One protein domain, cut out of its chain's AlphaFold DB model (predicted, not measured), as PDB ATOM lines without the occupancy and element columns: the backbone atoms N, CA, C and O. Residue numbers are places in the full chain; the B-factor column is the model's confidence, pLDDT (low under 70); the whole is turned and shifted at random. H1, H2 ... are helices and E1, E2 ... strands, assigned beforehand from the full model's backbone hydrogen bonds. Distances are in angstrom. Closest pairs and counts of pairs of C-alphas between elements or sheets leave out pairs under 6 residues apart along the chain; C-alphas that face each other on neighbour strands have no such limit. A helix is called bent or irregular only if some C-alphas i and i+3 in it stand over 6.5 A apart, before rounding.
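AT A GLANCE: This is residues 3 to 131 of the 132 residues of an uncharacterized protein of Candidatus Gracilibacteria bacterium (UniProt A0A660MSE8). A strongly twisted sheet of four strands is covered on one face by H1 and H2, making two layers. Beyond E4 a long tail with no named element, residues 98 to 118, leads to H4, away from the body; residues 114 to 119 and 124 to 131 stick out. The 129 printed residues include four named helices and four named strands, in the order E1 H1 E2 E3 H2 H3 E4 H4, class mixed; the sheet runs E2 E3 E1 E4, antiparallel. The whole is compact, with a radius of gyration of the C-alphas of 15.0 A and spans of 40 by 39 by 27 A.

HOW THE PARTS SIT: E1, residues 3 to 10, bends by 54 degrees at residue 7; its neighbours are E3, residues 45 to 50, with N 7 and O 48 2.8 A apart, and E4, residues 90 to 97, with N 6 and O 93 2.8 A apart, both within hydrogen-bond range. E2, residues 37 to 41, forms a hairpin with E3, with N 38 and O 49 within range at 2.8 A. H1, residues 18 to 32, is over E2 at a height over the sheet of 10.6 A. H2, residues 61 to 77, is over E3 and E1 at 8.8 A; it is irregular, with C-alphas 63 and 66 8.1 A apart. H2 touches H1 with residues 67 to 74 alone, at a shallow tilt of 27 degrees, opposite ways; the closest C-alphas are those of Leu 27 and Phe 74, 7.1 A. H3, residues 86 to 89, only grazes the sheet and only just touches H2, at its residues 72 to 76 alone, with 3 pairs of C-alphas within 8 A, the closest those of Lys 72 and Tyr 86, 6.7 A. H4, residues 119 to 130, is not on the sheet and is apart from H1, H2 and H3. E1, H1, E2 and E3, H2 H3, E4 are split strand-helix-strand units, two strands running the same way with another between them, each with a right-handed crossover. Every O i to N i+4 pair is within range in H1, 11 of 13 in H2 and 5 of 8 in H4; H3 is too short for one.

IN THESE COORDINATES: E1 begins at C-alpha 3 (6.419, 11.537, -37.357) and is 20.3 A long; H1 measures 21.6 A, H2 21.3 A, E4 21.1 A and H4 18.0 A, ending at C-alpha 130 (-13.262, 27.462, -23.920).

THE WHOLE: The two farthest C-alphas, those of Asn 100 and Gly 131, are 44.0 A apart. The printed part has no cut, and the link E4 to H4 is long, 21 residues. The model's pLDDT is under 70 at residue 3, residues 54 to 62 and residues 97 to 131.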
ATOM      1  N   ILE A   3       7.329  10.394 -37.352       69.88
ATOM      2  CA  ILE A   3       6.419  11.537 -37.357       69.88
ATOM      3  C   ILE A   3       6.692  12.343 -36.098       69.88
ATOM      4  O   ILE A   3       6.848  11.766 -35.018       69.88
ATOM      5  N   ILE A   4       6.719  13.665 -36.228       76.50
ATOM      6  CA  ILE A   4       6.794  14.560 -35.079       76.50
ATOM      7  C   ILE A   4       5.870  15.759 -35.254       76.50
ATOM      8  O   ILE A   4       5.784  16.351 -36.328       76.50
ATOM      9  N   ASN A   5       5.167  16.123 -34.183       76.69
ATOM     10  CA  ASN A   5       4.447  17.387 -34.124       76.69
ATOM     11  C   ASN A   5       5.411  18.470 -33.623       76.69
ATOM     12  O   ASN A   5       5.925  18.404 -32.503       76.69
ATOM     13  N   SER A   6       5.647  19.456 -34.478       84.00
ATOM     14  CA  SER A   6       6.497  20.618 -34.234       84.00
ATOM     15  C   SER A   6       5.656  21.844 -33.890       84.00
ATOM     16  O   SER A   6       4.512  21.979 -34.342       84.00
ATOM     17  N   LEU A   7       6.228  22.736 -33.090       87.81
ATOM     18  CA  LEU A   7       5.700  24.072 -32.891       87.81
ATOM     19  C   LEU A   7       6.149  24.949 -34.059       87.81
ATOM     20  O   LEU A   7       7.338  25.051 -34.342       87.81
ATOM     21  N   GLN A   8       5.196  25.589 -34.719       90.31
ATOM     22  CA  GLN A   8       5.436  26.458 -35.861       90.31
ATOM     23  C   GLN A   8       5.000  27.882 -35.515       90.31
ATOM     24  O   GLN A   8       3.925  28.076 -34.948       90.31
ATOM     25  N   VAL A   9       5.800  28.869 -35.900       89.75
ATOM     26  CA  VAL A   9       5.442  30.291 -35.934       89.75
ATOM     27  C   VAL A   9       5.413  30.705 -37.394       89.75
ATOM     28  O   VAL A   9       6.403  30.507 -38.087       89.75
ATOM     29  N   VAL A  10       4.298  31.245 -37.878       89.19
ATOM     30  CA  VAL A  10       4.139  31.620 -39.290       89.19
ATOM     31  C   VAL A  10       4.151  33.130 -39.442       89.19
ATOM     32  O   VAL A  10       3.332  33.822 -38.841       89.19
ATOM     33  N   PHE A  11       5.034  33.628 -40.298       83.56
ATOM     34  CA  PHE A  11       5.162  35.036 -40.634       83.56
ATOM     35  C   PHE A  11       4.440  35.333 -41.952       83.56
ATOM     36  O   PHE A  11       5.039  35.422 -43.020       83.56
ATOM     37  N   GLU A  12       3.113  35.437 -41.912       74.75
ATOM     38  CA  GLU A  12       2.356  35.851 -43.097       74.75
ATOM     39  C   GLU A  12       2.481  37.374 -43.283       74.75
ATOM     40  O   GLU A  12       2.017  38.143 -42.444       74.75
ATOM     41  N   ASN A  13       3.065  37.807 -44.407       70.81
ATOM     42  CA  ASN A  13       3.172  39.216 -44.827       70.81
ATOM     43  C   ASN A  13       4.003  40.125 -43.899       70.81
ATOM     44  O   ASN A  13       3.675  41.301 -43.737       70.81
ATOM     45  N   ILE A  14       5.068  39.596 -43.294       77.56
ATOM     46  CA  ILE A  14       6.015  40.387 -42.498       77.56
ATOM     47  C   ILE A  14       7.269  40.644 -43.322       77.56
ATOM     48  O   ILE A  14       7.865  39.713 -43.855       77.56
ATOM     49  N   GLU A  15       7.669  41.908 -43.413       77.06
ATOM     50  CA  GLU A  15       8.963  42.288 -43.974       77.06
ATOM     51  C   GLU A  15      10.028  42.204 -42.880       77.06
ATOM     52  O   GLU A  15       9.902  42.823 -41.822       77.06
ATOM     53  N   PHE A  16      11.073  41.417 -43.128       79.19
ATOM     54  CA  PHE A  16      12.183  41.267 -42.198       79.19
ATOM     55  C   PHE A  16      13.146  42.425 -42.426       79.19
ATOM     56  O   PHE A  16      13.794  42.504 -43.469       79.19
ATOM     57  N   SER A  17      13.220  43.333 -41.458       82.38
ATOM     58  CA  SER A  17      14.272  44.345 -41.417       82.38
ATOM     59  C   SER A  17      15.609  43.717 -41.017       82.38
ATOM     60  O   SER A  17      15.641  42.643 -40.412       82.38
ATOM     61  N   ASP A  18      16.709  44.425 -41.282       82.62
ATOM     62  CA  ASP A  18      18.050  44.037 -40.817       82.62
ATOM     63  C   ASP A  18      18.075  43.807 -39.289       82.62
ATOM     64  O   ASP A  18      18.697  42.871 -38.799       82.62
ATOM     65  N   GLU A  19      17.308  44.596 -38.527       85.50
ATOM     66  CA  GLU A  19      17.167  44.450 -37.071       85.50
ATOM     67  C   GLU A  19      16.470  43.137 -36.669       85.50
ATOM     68  O   GLU A  19      16.895  42.463 -35.731       85.50
ATOM     69  N   ILE A  20      15.422  42.726 -37.395       84.94
ATOM     70  CA  ILE A  20      14.762  41.433 -37.153       84.94
ATOM     71  C   ILE A  20      15.729  40.287 -37.473       84.94
ATOM     72  O   ILE A  20      15.758  39.302 -36.738       84.94
ATOM     73  N   GLN A  21      16.546  40.419 -38.523       83.00
ATOM     74  CA  GLN A  21      17.569  39.422 -38.860       83.00
ATOM     75  C   GLN A  21      18.630  39.288 -37.759       83.00
ATOM     76  O   GLN A  21      18.973  38.169 -37.379       83.00
ATOM     77  N   GLU A  22      19.100  40.394 -37.182       84.81
ATOM     78  CA  GLU A  22      20.004  40.352 -36.023       84.81
ATOM     79  C   GLU A  22      19.341  39.689 -34.806       84.81
ATOM     80  O   GLU A  22      19.939  38.838 -34.140       84.81
ATOM     81  N   ASN A  23      18.072  40.005 -34.540       87.56
ATOM     82  CA  ASN A  23      17.325  39.412 -33.432       87.56
ATOM     83  C   ASN A  23      17.016  37.921 -33.639       87.56
ATOM     84  O   ASN A  23      16.820  37.200 -32.655       87.56
ATOM     85  N   ILE A  24      17.004  37.434 -34.883       87.75
ATOM     86  CA  ILE A  24      16.920  36.000 -35.185       87.75
ATOM     87  C   ILE A  24      18.173  35.275 -34.711       87.75
ATOM     88  O   ILE A  24      18.038  34.238 -34.074       87.75
ATOM     89  N   ILE A  25      19.367  35.838 -34.901       85.56
ATOM     90  CA  ILE A  25      20.612  35.229 -34.400       85.56
ATOM     91  C   ILE A  25      20.536  35.060 -32.873       85.56
ATOM     92  O   ILE A  25      20.840  34.000 -32.326       85.56
ATOM     93  N   ILE A  26      20.031  36.076 -32.167       87.44
ATOM     94  CA  ILE A  26      19.824  36.016 -30.711       87.44
ATOM     95  C   ILE A  26      18.766  34.963 -30.338       87.44
ATOM     96  O   ILE A  26      18.877  34.288 -29.308       87.44
ATOM     97  N   LEU A  27      17.713  34.820 -31.146       91.50
ATOM     98  CA  LEU A  27      16.701  33.784 -30.957       91.50
ATOM     99  C   LEU A  27      17.300  32.379 -31.117       91.50
ATOM    100  O   LEU A  27      17.035  31.523 -30.270       91.50
ATOM    101  N   GLU A  28      18.122  32.152 -32.139       87.81
ATOM    102  CA  GLU A  28      18.824  30.883 -32.357       87.81
ATOM    103  C   GLU A  28      19.677  30.516 -31.142       87.81
ATOM    104  O   GLU A  28      19.541  29.415 -30.605       87.81
ATOM    105  N   GLU A  29      20.472  31.455 -30.620       88.06
ATOM    106  CA  GLU A  29      21.272  31.242 -29.408       88.06
ATOM    107  C   GLU A  29      20.410  30.875 -28.188       88.06
ATOM    108  O   GLU A  29      20.805  30.051 -27.357       88.06
ATOM    109  N   LYS A  30      19.219  31.477 -28.043       89.44
ATOM    110  CA  LYS A  30      18.278  31.137 -26.962       89.44
ATOM    111  C   LYS A  30      17.730  29.717 -27.127       89.44
ATOM    112  O   LYS A  30      17.640  29.007 -26.125       89.44
ATOM    113  N   LEU A  31      17.383  29.305 -28.346       88.00
ATOM    114  CA  LEU A  31      16.851  27.968 -28.635       88.00
ATOM    115  C   LEU A  31      17.926  26.877 -28.482       88.00
ATOM    116  O   LEU A  31      17.650  25.843 -27.874       88.00
ATOM    117  N   GLN A  32      19.164  27.136 -28.920       87.31
ATOM    118  CA  GLN A  32      20.302  26.204 -28.817       87.31
ATOM    119  C   GLN A  32      20.697  25.854 -27.376       87.31
ATOM    120  O   GLN A  32      21.359  24.840 -27.149       87.31
ATOM    121  N   LYS A  33      20.280  26.644 -26.377       89.00
ATOM    122  CA  LYS A  33      20.486  26.306 -24.956       89.00
ATOM    123  C   LYS A  33      19.809  24.998 -24.554       89.00
ATOM    124  O   LYS A  33      20.213  24.404 -23.555       89.00
ATOM    125  N   ASN A  34      18.793  24.561 -25.298       84.56
ATOM    126  CA  ASN A  34      18.171  23.264 -25.106       84.56
ATOM    127  C   ASN A  34      18.700  22.269 -26.161       84.56
ATOM    128  O   ASN A  34      18.296  22.350 -27.320       84.56
ATOM    129  N   PRO A  35      19.568  21.312 -25.780       81.31
ATOM    130  CA  PRO A  35      20.201  20.384 -26.725       81.31
ATOM    131  C   PRO A  35      19.222  19.382 -27.357       81.31
ATOM    132  O   PRO A  35      19.534  18.770 -28.384       81.31
ATOM    133  N   ASP A  36      18.048  19.209 -26.748       83.69
ATOM    134  CA  ASP A  36      16.996  18.334 -27.253       83.69
ATOM    135  C   ASP A  36      16.134  19.014 -28.324       83.69
ATOM    136  O   ASP A  36      15.336  18.338 -28.973       83.69
ATOM    137  N   LEU A  37      16.263  20.330 -28.525       83.88
ATOM    138  CA  LEU A  37      15.539  21.044 -29.570       83.88
ATOM    139  C   LEU A  37      16.301  21.003 -30.894       83.88
ATOM    140  O   LEU A  37      17.511  21.193 -30.946       83.88
ATOM    141  N   GLU A  38      15.552  20.785 -31.964       86.62
ATOM    142  CA  GLU A  38      15.921  21.174 -33.319       86.62
ATOM    143  C   GLU A  38      14.995  22.291 -33.766       86.62
ATOM    144  O   GLU A  38      13.822  22.346 -33.370       86.62
ATOM    145  N   PHE A  39      15.508  23.162 -34.620       87.12
ATOM    146  CA  PHE A  39      14.720  24.231 -35.193       87.12
ATOM    147  C   PHE A  39      15.195  24.591 -36.595       87.12
ATOM    148  O   PHE A  39      16.336  24.333 -36.967       87.12
ATOM    149  N   ASP A  40      14.288  25.192 -37.347       87.00
ATOM    150  CA  ASP A  40      14.531  25.777 -38.656       87.00
ATOM    151  C   ASP A  40      13.908  27.173 -38.677       87.00
ATOM    152  O   ASP A  40      12.772  27.353 -38.219       87.00
ATOM    153  N   ILE A  41      14.661  28.163 -39.149       84.94
ATOM    154  CA  ILE A  41      14.218  29.556 -39.205       84.94
ATOM    155  C   ILE A  41      14.354  30.049 -40.634       84.94
ATOM    156  O   ILE A  41      15.437  30.083 -41.210       84.94
ATOM    157  N   SER A  42      13.233  30.493 -41.182       84.12
ATOM    158  CA  SER A  42      13.150  31.100 -42.500       84.12
ATOM    159  C   SER A  42      12.387  32.420 -42.425       84.12
ATOM    160  O   SER A  42      11.716  32.727 -41.439       84.12
ATOM    161  N   GLU A  43      12.401  33.173 -43.522       80.44
ATOM    162  CA  GLU A  43      11.617  34.410 -43.660       80.44
ATOM    163  C   GLU A  43      10.098  34.189 -43.527       80.44
ATOM    164  O   GLU A  43       9.342  35.133 -43.324       80.44
ATOM    165  N   LYS A  44       9.618  32.945 -43.667       85.12
ATOM    166  CA  LYS A  44       8.181  32.620 -43.671       85.12
ATOM    167  C   LYS A  44       7.715  31.940 -42.402       85.12
ATOM    168  O   LYS A  44       6.535  32.021 -42.065       85.12
ATOM    169  N   GLU A  45       8.602  31.224 -41.732       89.56
ATOM    170  CA  GLU A  45       8.252  30.460 -40.546       89.56
ATOM    171  C   GLU A  45       9.467  30.146 -39.678       89.56
ATOM    172  O   GLU A  45      10.579  29.994 -40.179       89.56
ATOM    173  N   ILE A  46       9.213  29.982 -38.381       90.38
ATOM    174  CA  ILE A  46      10.090  29.255 -37.463       90.38
ATOM    175  C   ILE A  46       9.423  27.925 -37.152       90.38
ATOM    176  O   ILE A  46       8.248  27.888 -36.781       90.38
ATOM    177  N   ILE A  47      10.174  26.842 -37.241       90.44
ATOM    178  CA  ILE A  47       9.743  25.507 -36.849       90.44
ATOM    179  C   ILE A  47      10.652  25.051 -35.721       90.44
ATOM    180  O   ILE A  47      11.866  25.117 -35.851       90.44
ATOM    181  N   VAL A  48      10.083  24.561 -34.624       89.19
ATOM    182  CA  VAL A  48      10.839  23.996 -33.503       89.19
ATOM    183  C   VAL A  48      10.239  22.653 -33.119       89.19
ATOM    184  O   VAL A  48       9.022  22.523 -32.972       89.19
ATOM    185  N   PHE A  49      11.077  21.643 -32.912       86.62
ATOM    186  CA  PHE A  49      10.639  20.371 -32.351       86.62
ATOM    187  C   PHE A  49      11.654  19.782 -31.384       86.62
ATOM    188  O   PHE A  49      12.845  20.058 -31.452       86.62
ATOM    189  N   ASN A  50      11.169  18.945 -30.471       82.88
ATOM    190  CA  ASN A  50      12.021  18.244 -29.519       82.88
ATOM    191  C   ASN A  50      12.340  16.826 -30.018       82.88
ATOM    192  O   ASN A  50      11.434  16.018 -30.236       82.88
ATOM    193  N   LYS A  51      13.627  16.498 -30.151       77.38
ATOM    194  CA  LYS A  51      14.142  15.181 -30.567       77.38
ATOM    195  C   LYS A  51      13.601  14.040 -29.711       77.38
ATOM    196  O   LYS A  51      13.435  12.930 -30.198       77.38
ATOM    197  N   ASN A  52      13.284  14.282 -28.446       77.25
ATOM    198  CA  ASN A  52      12.769  13.242 -27.561       77.25
ATOM    199  C   ASN A  52      11.306  12.876 -27.851       77.25
ATOM    200  O   ASN A  52      10.799  11.908 -27.289       77.25
ATOM    201  N   PHE A  53      10.620  13.605 -28.739       74.38
ATOM    202  CA  PHE A  53       9.208  13.372 -29.041       74.38
ATOM    203  C   PHE A  53       8.945  12.624 -30.358       74.38
ATOM    204  O   PHE A  53       7.804  12.587 -30.826       74.38
ATOM    205  N   PHE A  54       9.958  12.004 -30.972       66.25
ATOM    206  CA  PHE A  54       9.733  11.181 -32.166       66.25
ATOM    207  C   PHE A  54       8.663  10.110 -31.923       66.25
ATOM    208  O   PHE A  54       8.705   9.389 -30.928       66.25
ATOM    209  N   ASN A  55       7.738   9.975 -32.879       62.75
ATOM    210  CA  ASN A  55       6.620   9.026 -32.858       62.75
ATOM    211  C   ASN A  55       5.610   9.248 -31.722       62.75
ATOM    212  O   ASN A  55       4.803   8.362 -31.440       62.75
ATOM    213  N   ASN A  56       5.625  10.421 -31.086       63.19
ATOM    214  CA  ASN A  56       4.633  10.779 -30.087       63.19
ATOM    215  C   ASN A  56       3.490  11.569 -30.746       63.19
ATOM    216  O   ASN A  56       3.618  12.756 -31.044       63.19
ATOM    217  N   GLU A  57       2.362  10.906 -31.016       58.09
ATOM    218  CA  GLU A  57       1.217  11.530 -31.702       58.09
ATOM    219  C   GLU A  57       0.443  12.527 -30.820       58.09
ATOM    220  O   GLU A  57      -0.363  13.301 -31.335       58.09
ATOM    221  N   THR A  58       0.688  12.537 -29.506       63.81
ATOM    222  CA  THR A  58      -0.091  13.298 -28.513       63.81
ATOM    223  C   THR A  58       0.561  14.600 -28.044       63.81
ATOM    224  O   THR A  58       0.048  15.227 -27.117       63.81
ATOM    225  N   ILE A  59       1.656  15.035 -28.677       67.31
ATOM    226  CA  ILE A  59       2.314  16.305 -28.333       67.31
ATOM    227  C   ILE A  59       1.329  17.465 -28.504       67.31
ATOM    228  O   ILE A  59       0.618  17.575 -29.506       67.31
ATOM    229  N   SER A  60       1.330  18.356 -27.527       66.75
ATOM    230  CA  SER A  60       0.459  19.513 -27.420       66.75
ATOM    231  C   SER A  60       1.272  20.789 -27.189       66.75
ATOM    232  O   SER A  60       2.462  20.756 -26.889       66.75
ATOM    233  N   PHE A  61       0.616  21.950 -27.242       67.25
ATOM    234  CA  PHE A  61       1.241  23.225 -26.868       67.25
ATOM    235  C   PHE A  61       1.852  23.230 -25.459       67.25
ATOM    236  O   PHE A  61       2.782  23.991 -25.206       67.25
ATOM    237  N   LYS A  62       1.339  22.401 -24.537       69.62
ATOM    238  CA  LYS A  62       1.866  22.324 -23.166       69.62
ATOM    239  C   LYS A  62       3.301  21.806 -23.137       69.62
ATOM    240  O   LYS A  62       4.090  22.257 -22.314       69.62
ATOM    241  N   ASP A  63       3.633  20.921 -24.068       73.56
ATOM    242  CA  ASP A  63       4.962  20.329 -24.204       73.56
ATOM    243  C   ASP A  63       5.985  21.331 -24.768       73.56
ATOM    244  O   ASP A  63       7.189  21.124 -24.655       73.56
ATOM    245  N   TYR A  64       5.508  22.457 -25.313       80.44
ATOM    246  CA  TYR A  64       6.319  23.565 -25.807       80.44
ATOM    247  C   TYR A  64       6.120  24.856 -25.001       80.44
ATOM    248  O   TYR A  64       6.335  25.933 -25.542       80.44
ATOM    249  N   ILE A  65       5.710  24.812 -23.726       81.00
ATOM    250  CA  ILE A  65       5.480  26.048 -22.944       81.00
ATOM    251  C   ILE A  65       6.730  26.935 -22.889       81.00
ATOM    252  O   ILE A  65       6.630  28.139 -23.115       81.00
ATOM    253  N   GLU A  66       7.898  26.349 -22.624       86.56
ATOM    254  CA  GLU A  66       9.155  27.097 -22.510       86.56
ATOM    255  C   GLU A  66       9.587  27.682 -23.859       86.56
ATOM    256  O   GLU A  66       9.857  28.875 -23.970       86.56
ATOM    257  N   VAL A  67       9.556  26.861 -24.913       87.75
ATOM    258  CA  VAL A  67       9.868  27.283 -26.288       87.75
ATOM    259  C   VAL A  67       8.878  28.341 -26.775       87.75
ATOM    260  O   VAL A  67       9.258  29.354 -27.352       87.75
ATOM    261  N   GLY A  68       7.596  28.138 -26.491       87.38
ATOM    262  CA  GLY A  68       6.522  29.064 -26.811       87.38
ATOM    263  C   GLY A  68       6.684  30.405 -26.102       87.38
ATOM    264  O   GLY A  68       6.361  31.428 -26.696       87.38
ATOM    265  N   ALA A  69       7.220  30.435 -24.877       90.31
ATOM    266  CA  ALA A  69       7.545  31.684 -24.190       90.31
ATOM    267  C   ALA A  69       8.685  32.436 -24.891       90.31
ATOM    268  O   ALA A  69       8.532  33.625 -25.160       90.31
ATOM    269  N   ILE A  70       9.763  31.739 -25.269       93.25
ATOM    270  CA  ILE A  70      10.890  32.327 -26.016       93.25
ATOM    271  C   ILE A  70      10.404  32.942 -27.336       93.25
ATOM    272  O   ILE A  70      10.705  34.096 -27.638       93.25
ATOM    273  N   LEU A  71       9.602  32.193 -28.099       93.12
ATOM    274  CA  LEU A  71       9.053  32.644 -29.380       93.12
ATOM    275  C   LEU A  71       8.038  33.784 -29.206       93.12
ATOM    276  O   LEU A  71       8.004  34.710 -30.012       93.12
ATOM    277  N   LYS A  72       7.225  33.752 -28.141       92.88
ATOM    278  CA  LYS A  72       6.299  34.843 -27.803       92.88
ATOM    279  C   LYS A  72       7.061  36.140 -27.560       92.88
ATOM    280  O   LYS A  72       6.661  37.181 -28.075       92.88
ATOM    281  N   ASP A  73       8.109  36.075 -26.747       93.25
ATOM    282  CA  ASP A  73       8.884  37.252 -26.369       93.25
ATOM    283  C   ASP A  73       9.576  37.836 -27.602       93.25
ATOM    284  O   ASP A  73       9.440  39.031 -27.844       93.25
ATOM    285  N   PHE A  74      10.145  36.993 -28.473       94.06
ATOM    286  CA  PHE A  74      10.678  37.424 -29.771       94.06
ATOM    287  C   PHE A  74       9.643  38.189 -30.613       94.06
ATOM    288  O   PHE A  74       9.930  39.288 -31.086       94.06
ATOM    289  N   LEU A  75       8.425  37.656 -30.774       91.81
ATOM    290  CA  LEU A  75       7.377  38.310 -31.568       91.81
ATOM    291  C   LEU A  75       6.988  39.688 -31.014       91.81
ATOM    292  O   LEU A  75       6.705  40.607 -31.782       91.81
ATOM    293  N   ILE A  76       6.935  39.826 -29.690       92.38
ATOM    294  CA  ILE A  76       6.522  41.070 -29.031       92.38
ATOM    295  C   ILE A  76       7.657  42.095 -29.038       92.38
ATOM    296  O   ILE A  76       7.418  43.256 -29.360       92.38
ATOM    297  N   GLU A  77       8.881  41.677 -28.712       93.00
ATOM    298  CA  GLU A  77      10.069  42.541 -28.686       93.00
ATOM    299  C   GLU A  77      10.354  43.152 -30.064       93.00
ATOM    300  O   GLU A  77      10.747  44.312 -30.153       93.00
ATOM    301  N   ASN A  78      10.067  42.411 -31.138       90.44
ATOM    302  CA  ASN A  78      10.263  42.861 -32.518       90.44
ATOM    303  C   ASN A  78       9.049  43.591 -33.119       90.44
ATOM    304  O   ASN A  78       9.020  43.842 -34.320       90.44
ATOM    305  N   ASN A  79       8.019  43.913 -32.325       89.94
ATOM    306  CA  ASN A  79       6.764  44.519 -32.798       89.94
ATOM    307  C   ASN A  79       6.059  43.732 -33.924       89.94
ATOM    308  O   ASN A  79       5.226  44.281 -34.647       89.94
ATOM    309  N   ILE A  80       6.359  42.438 -34.053       89.94
ATOM    310  CA  ILE A  80       5.721  41.536 -35.016       89.94
ATOM    311  C   ILE A  80       4.297  41.210 -34.548       89.94
ATOM    312  O   ILE A  80       3.355  41.130 -35.338       89.94
ATOM    313  N   ALA A  81       4.132  41.046 -33.236       89.88
ATOM    314  CA  ALA A  81       2.857  40.796 -32.591       89.88
ATOM    315  C   ALA A  81       2.709  41.615 -31.303       89.88
ATOM    316  O   ALA A  81       3.637  42.247 -30.808       89.88
ATOM    317  N   ASN A  82       1.518  41.570 -30.719       90.94
ATOM    318  CA  ASN A  82       1.216  42.109 -29.402       90.94
ATOM    319  C   ASN A  82       0.581  41.029 -28.513       90.94
ATOM    320  O   ASN A  82       0.236  39.932 -28.956       90.94
ATOM    321  N   LEU A  83       0.376  41.357 -27.236       89.62
ATOM    322  CA  LEU A  83      -0.188  40.429 -26.249       89.62
ATOM    323  C   LEU A  83      -1.586  39.890 -26.609       89.62
ATOM    324  O   LEU A  83      -1.980  38.850 -26.084       89.62
ATOM    325  N   GLN A  84      -2.329  40.570 -27.484       88.25
ATOM    326  CA  GLN A  84      -3.671  40.160 -27.895       88.25
ATOM    327  C   GLN A  84      -3.652  39.219 -29.105       88.25
ATOM    328  O   GLN A  84      -4.500  38.332 -29.178       88.25
ATOM    329  N   ASN A  85      -2.700  39.378 -30.032       88.44
ATOM    330  CA  ASN A  85      -2.686  38.632 -31.296       88.44
ATOM    331  C   ASN A  85      -1.533  37.630 -31.452       88.44
ATOM    332  O   ASN A  85      -1.604  36.810 -32.354       88.44
ATOM    333  N   TYR A  86      -0.519  37.599 -30.580       87.06
ATOM    334  CA  TYR A  86       0.645  36.713 -30.769       87.06
ATOM    335  C   TYR A  86       0.277  35.237 -30.985       87.06
ATOM    336  O   TYR A  86       0.952  34.527 -31.721       87.06
ATOM    337  N   LYS A  87      -0.816  34.765 -30.375       88.38
ATOM    338  CA  LYS A  87      -1.268  33.373 -30.498       88.38
ATOM    339  C   LYS A  87      -1.654  32.995 -31.928       88.38
ATOM    340  O   LYS A  87      -1.572  31.819 -32.255       88.38
ATOM    341  N   THR A  88      -2.050  33.953 -32.769       89.19
ATOM    342  CA  THR A  88      -2.452  33.683 -34.162       89.19
ATOM    343  C   THR A  88      -1.277  33.273 -35.042       89.19
ATOM    344  O   THR A  88      -1.488  32.697 -36.104       89.19
ATOM    345  N   PHE A  89      -0.049  33.551 -34.600       88.62
ATOM    346  CA  PHE A  89       1.174  33.164 -35.294       88.62
ATOM    347  C   PHE A  89       1.528  31.695 -35.067       88.62
ATOM    348  O   PHE A  89       2.230  31.108 -35.886       88.62
ATOM    349  N   PHE A  90       1.048  31.091 -33.977       88.19
ATOM    350  CA  PHE A  90       1.430  29.737 -33.605       88.19
ATOM    351  C   PHE A  90       0.521  28.685 -34.240       88.19
ATOM    352  O   PHE A  90      -0.707  28.756 -34.153       88.19
ATOM    353  N   LYS A  91       1.134  27.647 -34.803       88.50
ATOM    354  CA  LYS A  91       0.473  26.451 -35.333       88.50
ATOM    355  C   LYS A  91       1.219  25.201 -34.855       88.50
ATOM    356  O   LYS A  91       2.383  25.268 -34.467       88.50
ATOM    357  N   ILE A  92       0.545  24.052 -34.876       84.31
ATOM    358  CA  ILE A  92       1.212  22.751 -34.746       84.31
ATOM    359  C   ILE A  92       1.381  22.187 -36.152       84.31
ATOM    360  O   ILE A  92       0.389  21.958 -36.847       84.31
ATOM    361  N   LYS A  93       2.629  21.966 -36.567       84.56
ATOM    362  CA  LYS A  93       2.973  21.419 -37.883       84.56
ATOM    363  C   LYS A  93       3.463  19.989 -37.720       84.56
ATOM    364  O   LYS A  93       4.400  19.722 -36.970       84.56
ATOM    365  N   LYS A  94       2.829  19.060 -38.430       82.56
ATOM    366  CA  LYS A  94       3.258  17.661 -38.479       82.56
ATOM    367  C   LYS A  94       4.404  17.534 -39.482       82.56
ATOM    368  O   LYS A  94       4.211  17.824 -40.658       82.56
ATOM    369  N   LEU A  95       5.576  17.120 -39.016       76.56
ATOM    370  CA  LEU A  95       6.745  16.850 -39.845       76.56
ATOM    371  C   LEU A  95       6.910  15.345 -40.022       76.56
ATOM    372  O   LEU A  95       6.769  14.566 -39.073       76.56
ATOM    373  N   GLU A  96       7.234  14.946 -41.244       75.44
ATOM    374  CA  GLU A  96       7.519  13.564 -41.595       75.44
ATOM    375  C   GLU A  96       9.013  13.406 -41.881       75.44
ATOM    376  O   GLU A  96       9.544  13.968 -42.835       75.44
ATOM    377  N   ILE A  97       9.698  12.643 -41.033       65.69
ATOM    378  CA  ILE A  97      11.155  12.518 -41.006       65.69
ATOM    379  C   ILE A  97      11.539  11.072 -41.376       65.69
ATOM    380  O   ILE A  97      11.081  10.119 -40.739       65.69
ATOM    381  N   PRO A  98      12.368  10.835 -42.405       62.47
ATOM    382  CA  PRO A  98      12.799   9.496 -42.794       62.47
ATOM    383  C   PRO A  98      13.563   8.794 -41.667       62.47
ATOM    384  O   PRO A  98      14.394   9.402 -40.996       62.47
ATOM    385  N   GLU A  99      13.335   7.488 -41.490       56.56
ATOM    386  CA  GLU A  99      13.922   6.684 -40.396       56.56
ATOM    387  C   GLU A  99      15.456   6.648 -40.372       56.56
ATOM    388  O   GLU A  99      16.029   6.431 -39.309       56.56
ATOM    389  N   ASN A 100      16.102   6.908 -41.514       49.50
ATOM    390  CA  ASN A 100      17.554   6.819 -41.686       49.50
ATOM    391  C   ASN A 100      18.270   8.179 -41.610       49.50
ATOM    392  O   ASN A 100      19.468   8.253 -41.875       49.50
ATOM    393  N   SER A 101      17.559   9.263 -41.284       47.41
ATOM    394  CA  SER A 101      18.178  10.582 -41.126       47.41
ATOM    395  C   SER A 101      18.920  10.648 -39.788       47.41
ATOM    396  O   SER A 101      18.325  10.709 -38.715       47.41
ATOM    397  N   SER A 102      20.249  10.548 -39.863       43.84
ATOM    398  CA  SER A 102      21.157  10.810 -38.733       43.84
ATOM    399  C   SER A 102      21.372  12.316 -38.535       43.84
ATOM    400  O   SER A 102      21.723  12.756 -37.449       43.84
ATOM    401  N   GLU A 103      21.110  13.087 -39.592       43.88
ATOM    402  CA  GLU A 103      21.146  14.541 -39.673       43.88
ATOM    403  C   GLU A 103      19.820  14.967 -40.308       43.88
ATOM    404  O   GLU A 103      19.470  14.523 -41.407       43.88
ATOM    405  N   ILE A 104      19.021  15.732 -39.570       47.69
ATOM    406  CA  ILE A 104      17.716  16.194 -40.033       47.69
ATOM    407  C   ILE A 104      17.965  17.453 -40.855       47.69
ATOM    408  O   ILE A 104      18.080  18.546 -40.320       47.69
ATOM    409  N   ASP A 105      18.082  17.280 -42.167       46.69
ATOM    410  CA  ASP A 105      18.161  18.383 -43.123       46.69
ATOM    411  C   ASP A 105      16.743  18.948 -43.343       46.69
ATOM    412  O   ASP A 105      16.011  18.502 -44.235       46.69
ATOM    413  N   LEU A 106      16.310  19.833 -42.434       46.38
ATOM    414  CA  LEU A 106      14.942  20.375 -42.355       46.38
ATOM    415  C   LEU A 106      14.500  21.094 -43.637       46.38
ATOM    416  O   LEU A 106      13.325  20.994 -44.010       46.38
ATOM    417  N   ASP A 107      15.451  21.668 -44.379       42.19
ATOM    418  CA  ASP A 107      15.254  22.318 -45.681       42.19
ATOM    419  C   ASP A 107      14.590  21.405 -46.727       42.19
ATOM    420  O   ASP A 107      13.888  21.866 -47.632       42.19
ATOM    421  N   LYS A 108      14.762  20.082 -46.616       44.94
ATOM    422  CA  LYS A 108      14.183  19.115 -47.566       44.94
ATOM    423  C   LYS A 108      12.757  18.679 -47.225       44.94
ATOM    424  O   LYS A 108      12.115  18.052 -48.070       44.94
ATOM    425  N   PHE A 109      12.249  18.987 -46.028       45.03
ATOM    426  CA  PHE A 109      10.982  18.433 -45.522       45.03
ATOM    427  C   PHE A 109       9.812  19.418 -45.504       45.03
ATOM    428  O   PHE A 109       8.672  19.007 -45.276       45.03
ATOM    429  N   ILE A 110      10.036  20.689 -45.845       43.28
ATOM    430  CA  ILE A 110       8.955  21.646 -46.107       43.28
ATOM    431  C   ILE A 110       8.442  21.441 -47.543       43.28
ATOM    432  O   ILE A 110       8.598  22.269 -48.441       43.28
ATOM    433  N   ALA A 111       7.793  20.301 -47.787       43.47
ATOM    434  CA  ALA A 111       6.927  20.156 -48.948       43.47
ATOM    435  C   ALA A 111       5.631  20.940 -48.677       43.47
ATOM    436  O   ALA A 111       4.840  20.570 -47.813       43.47
ATOM    437  N   LYS A 112       5.472  22.064 -49.393       42.31
ATOM    438  CA  LYS A 112       4.286  22.939 -49.512       42.31
ATOM    439  C   LYS A 112       2.987  22.335 -48.945       42.31
ATOM    440  O   LYS A 112       2.358  21.510 -49.599       42.31
ATOM    441  N   VAL A 113       2.560  22.793 -47.767       42.03
ATOM    442  CA  VAL A 113       1.222  22.490 -47.233       42.03
ATOM    443  C   VAL A 113       0.199  23.382 -47.940       42.03
ATOM    444  O   VAL A 113       0.368  24.598 -48.002       42.03
ATOM    445  N   ASP A 114      -0.838  22.762 -48.499       38.59
ATOM    446  CA  ASP A 114      -1.917  23.427 -49.231       38.59
ATOM    447  C   ASP A 114      -2.869  24.153 -48.261       38.59
ATOM    448  O   ASP A 114      -3.215  23.634 -47.198       38.59
ATOM    449  N   ALA A 115      -3.309  25.361 -48.618       47.06
ATOM    450  CA  ALA A 115      -3.972  26.314 -47.716       47.06
ATOM    451  C   ALA A 115      -5.385  25.900 -47.238       47.06
ATOM    452  O   ALA A 115      -6.027  26.643 -46.499       47.06
ATOM    453  N   ASN A 116      -5.880  24.726 -47.641       43.75
ATOM    454  CA  ASN A 116      -7.265  24.286 -47.441       43.75
ATOM    455  C   ASN A 116      -7.422  23.057 -46.528       43.75
ATOM    456  O   ASN A 116      -8.454  22.379 -46.580       43.75
ATOM    457  N   ASP A 117      -6.434  22.742 -45.687       43.53
ATOM    458  CA  ASP A 117      -6.553  21.588 -44.796       43.53
ATOM    459  C   ASP A 117      -7.593  21.840 -43.685       43.53
ATOM    460  O   ASP A 117      -7.417  22.658 -42.776       43.53
ATOM    461  N   LYS A 118      -8.717  21.115 -43.777       48.62
ATOM    462  CA  LYS A 118      -9.898  21.223 -42.903       48.62
ATOM    463  C   LYS A 118      -9.583  21.087 -41.413       48.62
ATOM    464  O   LYS A 118     -10.383  21.534 -40.596       48.62
ATOM    465  N   LYS A 119      -8.439  20.506 -41.042       49.53
ATOM    466  CA  LYS A 119      -8.044  20.321 -39.638       49.53
ATOM    467  C   LYS A 119      -7.698  21.625 -38.911       49.53
ATOM    468  O   LYS A 119      -7.784  21.663 -37.688       49.53
ATOM    469  N   LEU A 120      -7.380  22.707 -39.631       45.56
ATOM    470  CA  LEU A 120      -7.167  24.031 -39.025       45.56
ATOM    471  C   LEU A 120      -8.471  24.669 -38.509       45.56
ATOM    472  O   LEU A 120      -8.428  25.470 -37.577       45.56
ATOM    473  N   LEU A 121      -9.631  24.288 -39.057       47.81
ATOM    474  CA  LEU A 121     -10.934  24.840 -38.663       47.81
ATOM    475  C   LEU A 121     -11.435  24.296 -37.312       47.81
ATOM    476  O   LEU A 121     -12.167  24.988 -36.609       47.81
ATOM    477  N   GLU A 122     -11.018  23.091 -36.913       46.03
ATOM    478  CA  GLU A 122     -11.464  22.470 -35.653       46.03
ATOM    479  C   GLU A 122     -10.859  23.149 -34.409       46.03
ATOM    480  O   GLU A 122     -11.463  23.143 -33.333       46.03
ATOM    481  N   VAL A 123      -9.702  23.806 -34.555       49.62
ATOM    482  CA  VAL A 123      -9.051  24.557 -33.469       49.62
ATOM    483  C   VAL A 123      -9.864  25.804 -33.097       49.62
ATOM    484  O   VAL A 123      -9.992  26.127 -31.915       49.62
ATOM    485  N   ASP A 124     -10.487  26.462 -34.077       45.84
ATOM    486  CA  ASP A 124     -11.264  27.688 -33.857       45.84
ATOM    487  C   ASP A 124     -12.593  27.408 -33.124       45.84
ATOM    488  O   ASP A 124     -13.004  28.155 -32.230       45.84
ATOM    489  N   GLU A 125     -13.242  26.275 -33.420       49.84
ATOM    490  CA  GLU A 125     -14.431  25.823 -32.681       49.84
ATOM    491  C   GLU A 125     -14.109  25.369 -31.252       49.84
ATOM    492  O   GLU A 125     -14.901  25.604 -30.331       49.84
ATOM    493  N   PHE A 126     -12.954  24.737 -31.039       46.19
ATOM    494  CA  PHE A 126     -12.522  24.311 -29.708       46.19
ATOM    495  C   PHE A 126     -12.188  25.510 -28.808       46.19
ATOM    496  O   PHE A 126     -12.604  25.550 -27.647       46.19
ATOM    497  N   LEU A 127     -11.534  26.540 -29.353       50.53
ATOM    498  CA  LEU A 127     -11.228  27.779 -28.629       50.53
ATOM    499  C   LEU A 127     -12.484  28.609 -28.325       50.53
ATOM    500  O   LEU A 127     -12.600  29.150 -27.223       50.53
ATOM    501  N   LYS A 128     -13.480  28.630 -29.222       50.69
ATOM    502  CA  LYS A 128     -14.796  29.245 -28.949       50.69
ATOM    503  C   LYS A 128     -15.558  28.556 -27.813       50.69
ATOM    504  O   LYS A 128     -16.307  29.219 -27.100       50.69
ATOM    505  N   LYS A 129     -15.362  27.249 -27.608       50.03
ATOM    506  CA  LYS A 129     -15.974  26.501 -26.493       50.03
ATOM    507  C   LYS A 129     -15.292  26.740 -25.145       50.03
ATOM    508  O   LYS A 129     -15.952  26.589 -24.124       50.03
ATOM    509  N   LEU A 130     -14.018  27.134 -25.136       46.34
ATOM    510  CA  LEU A 130     -13.262  27.462 -23.920       46.34
ATOM    511  C   LEU A 130     -13.428  28.926 -23.467       46.34
ATOM    512  O   LEU A 130     -12.953  29.288 -22.396       46.34
ATOM    513  N   GLY A 131     -14.110  29.761 -24.257       47.16
ATOM    514  CA  GLY A 131     -14.476  31.143 -23.923       47.16
ATOM    515  C   GLY A 131     -15.785  31.291 -23.129       47.16
ATOM    516  O   GLY A 131     -16.488  32.283 -23.319       47.16
TER     517      GLY A 131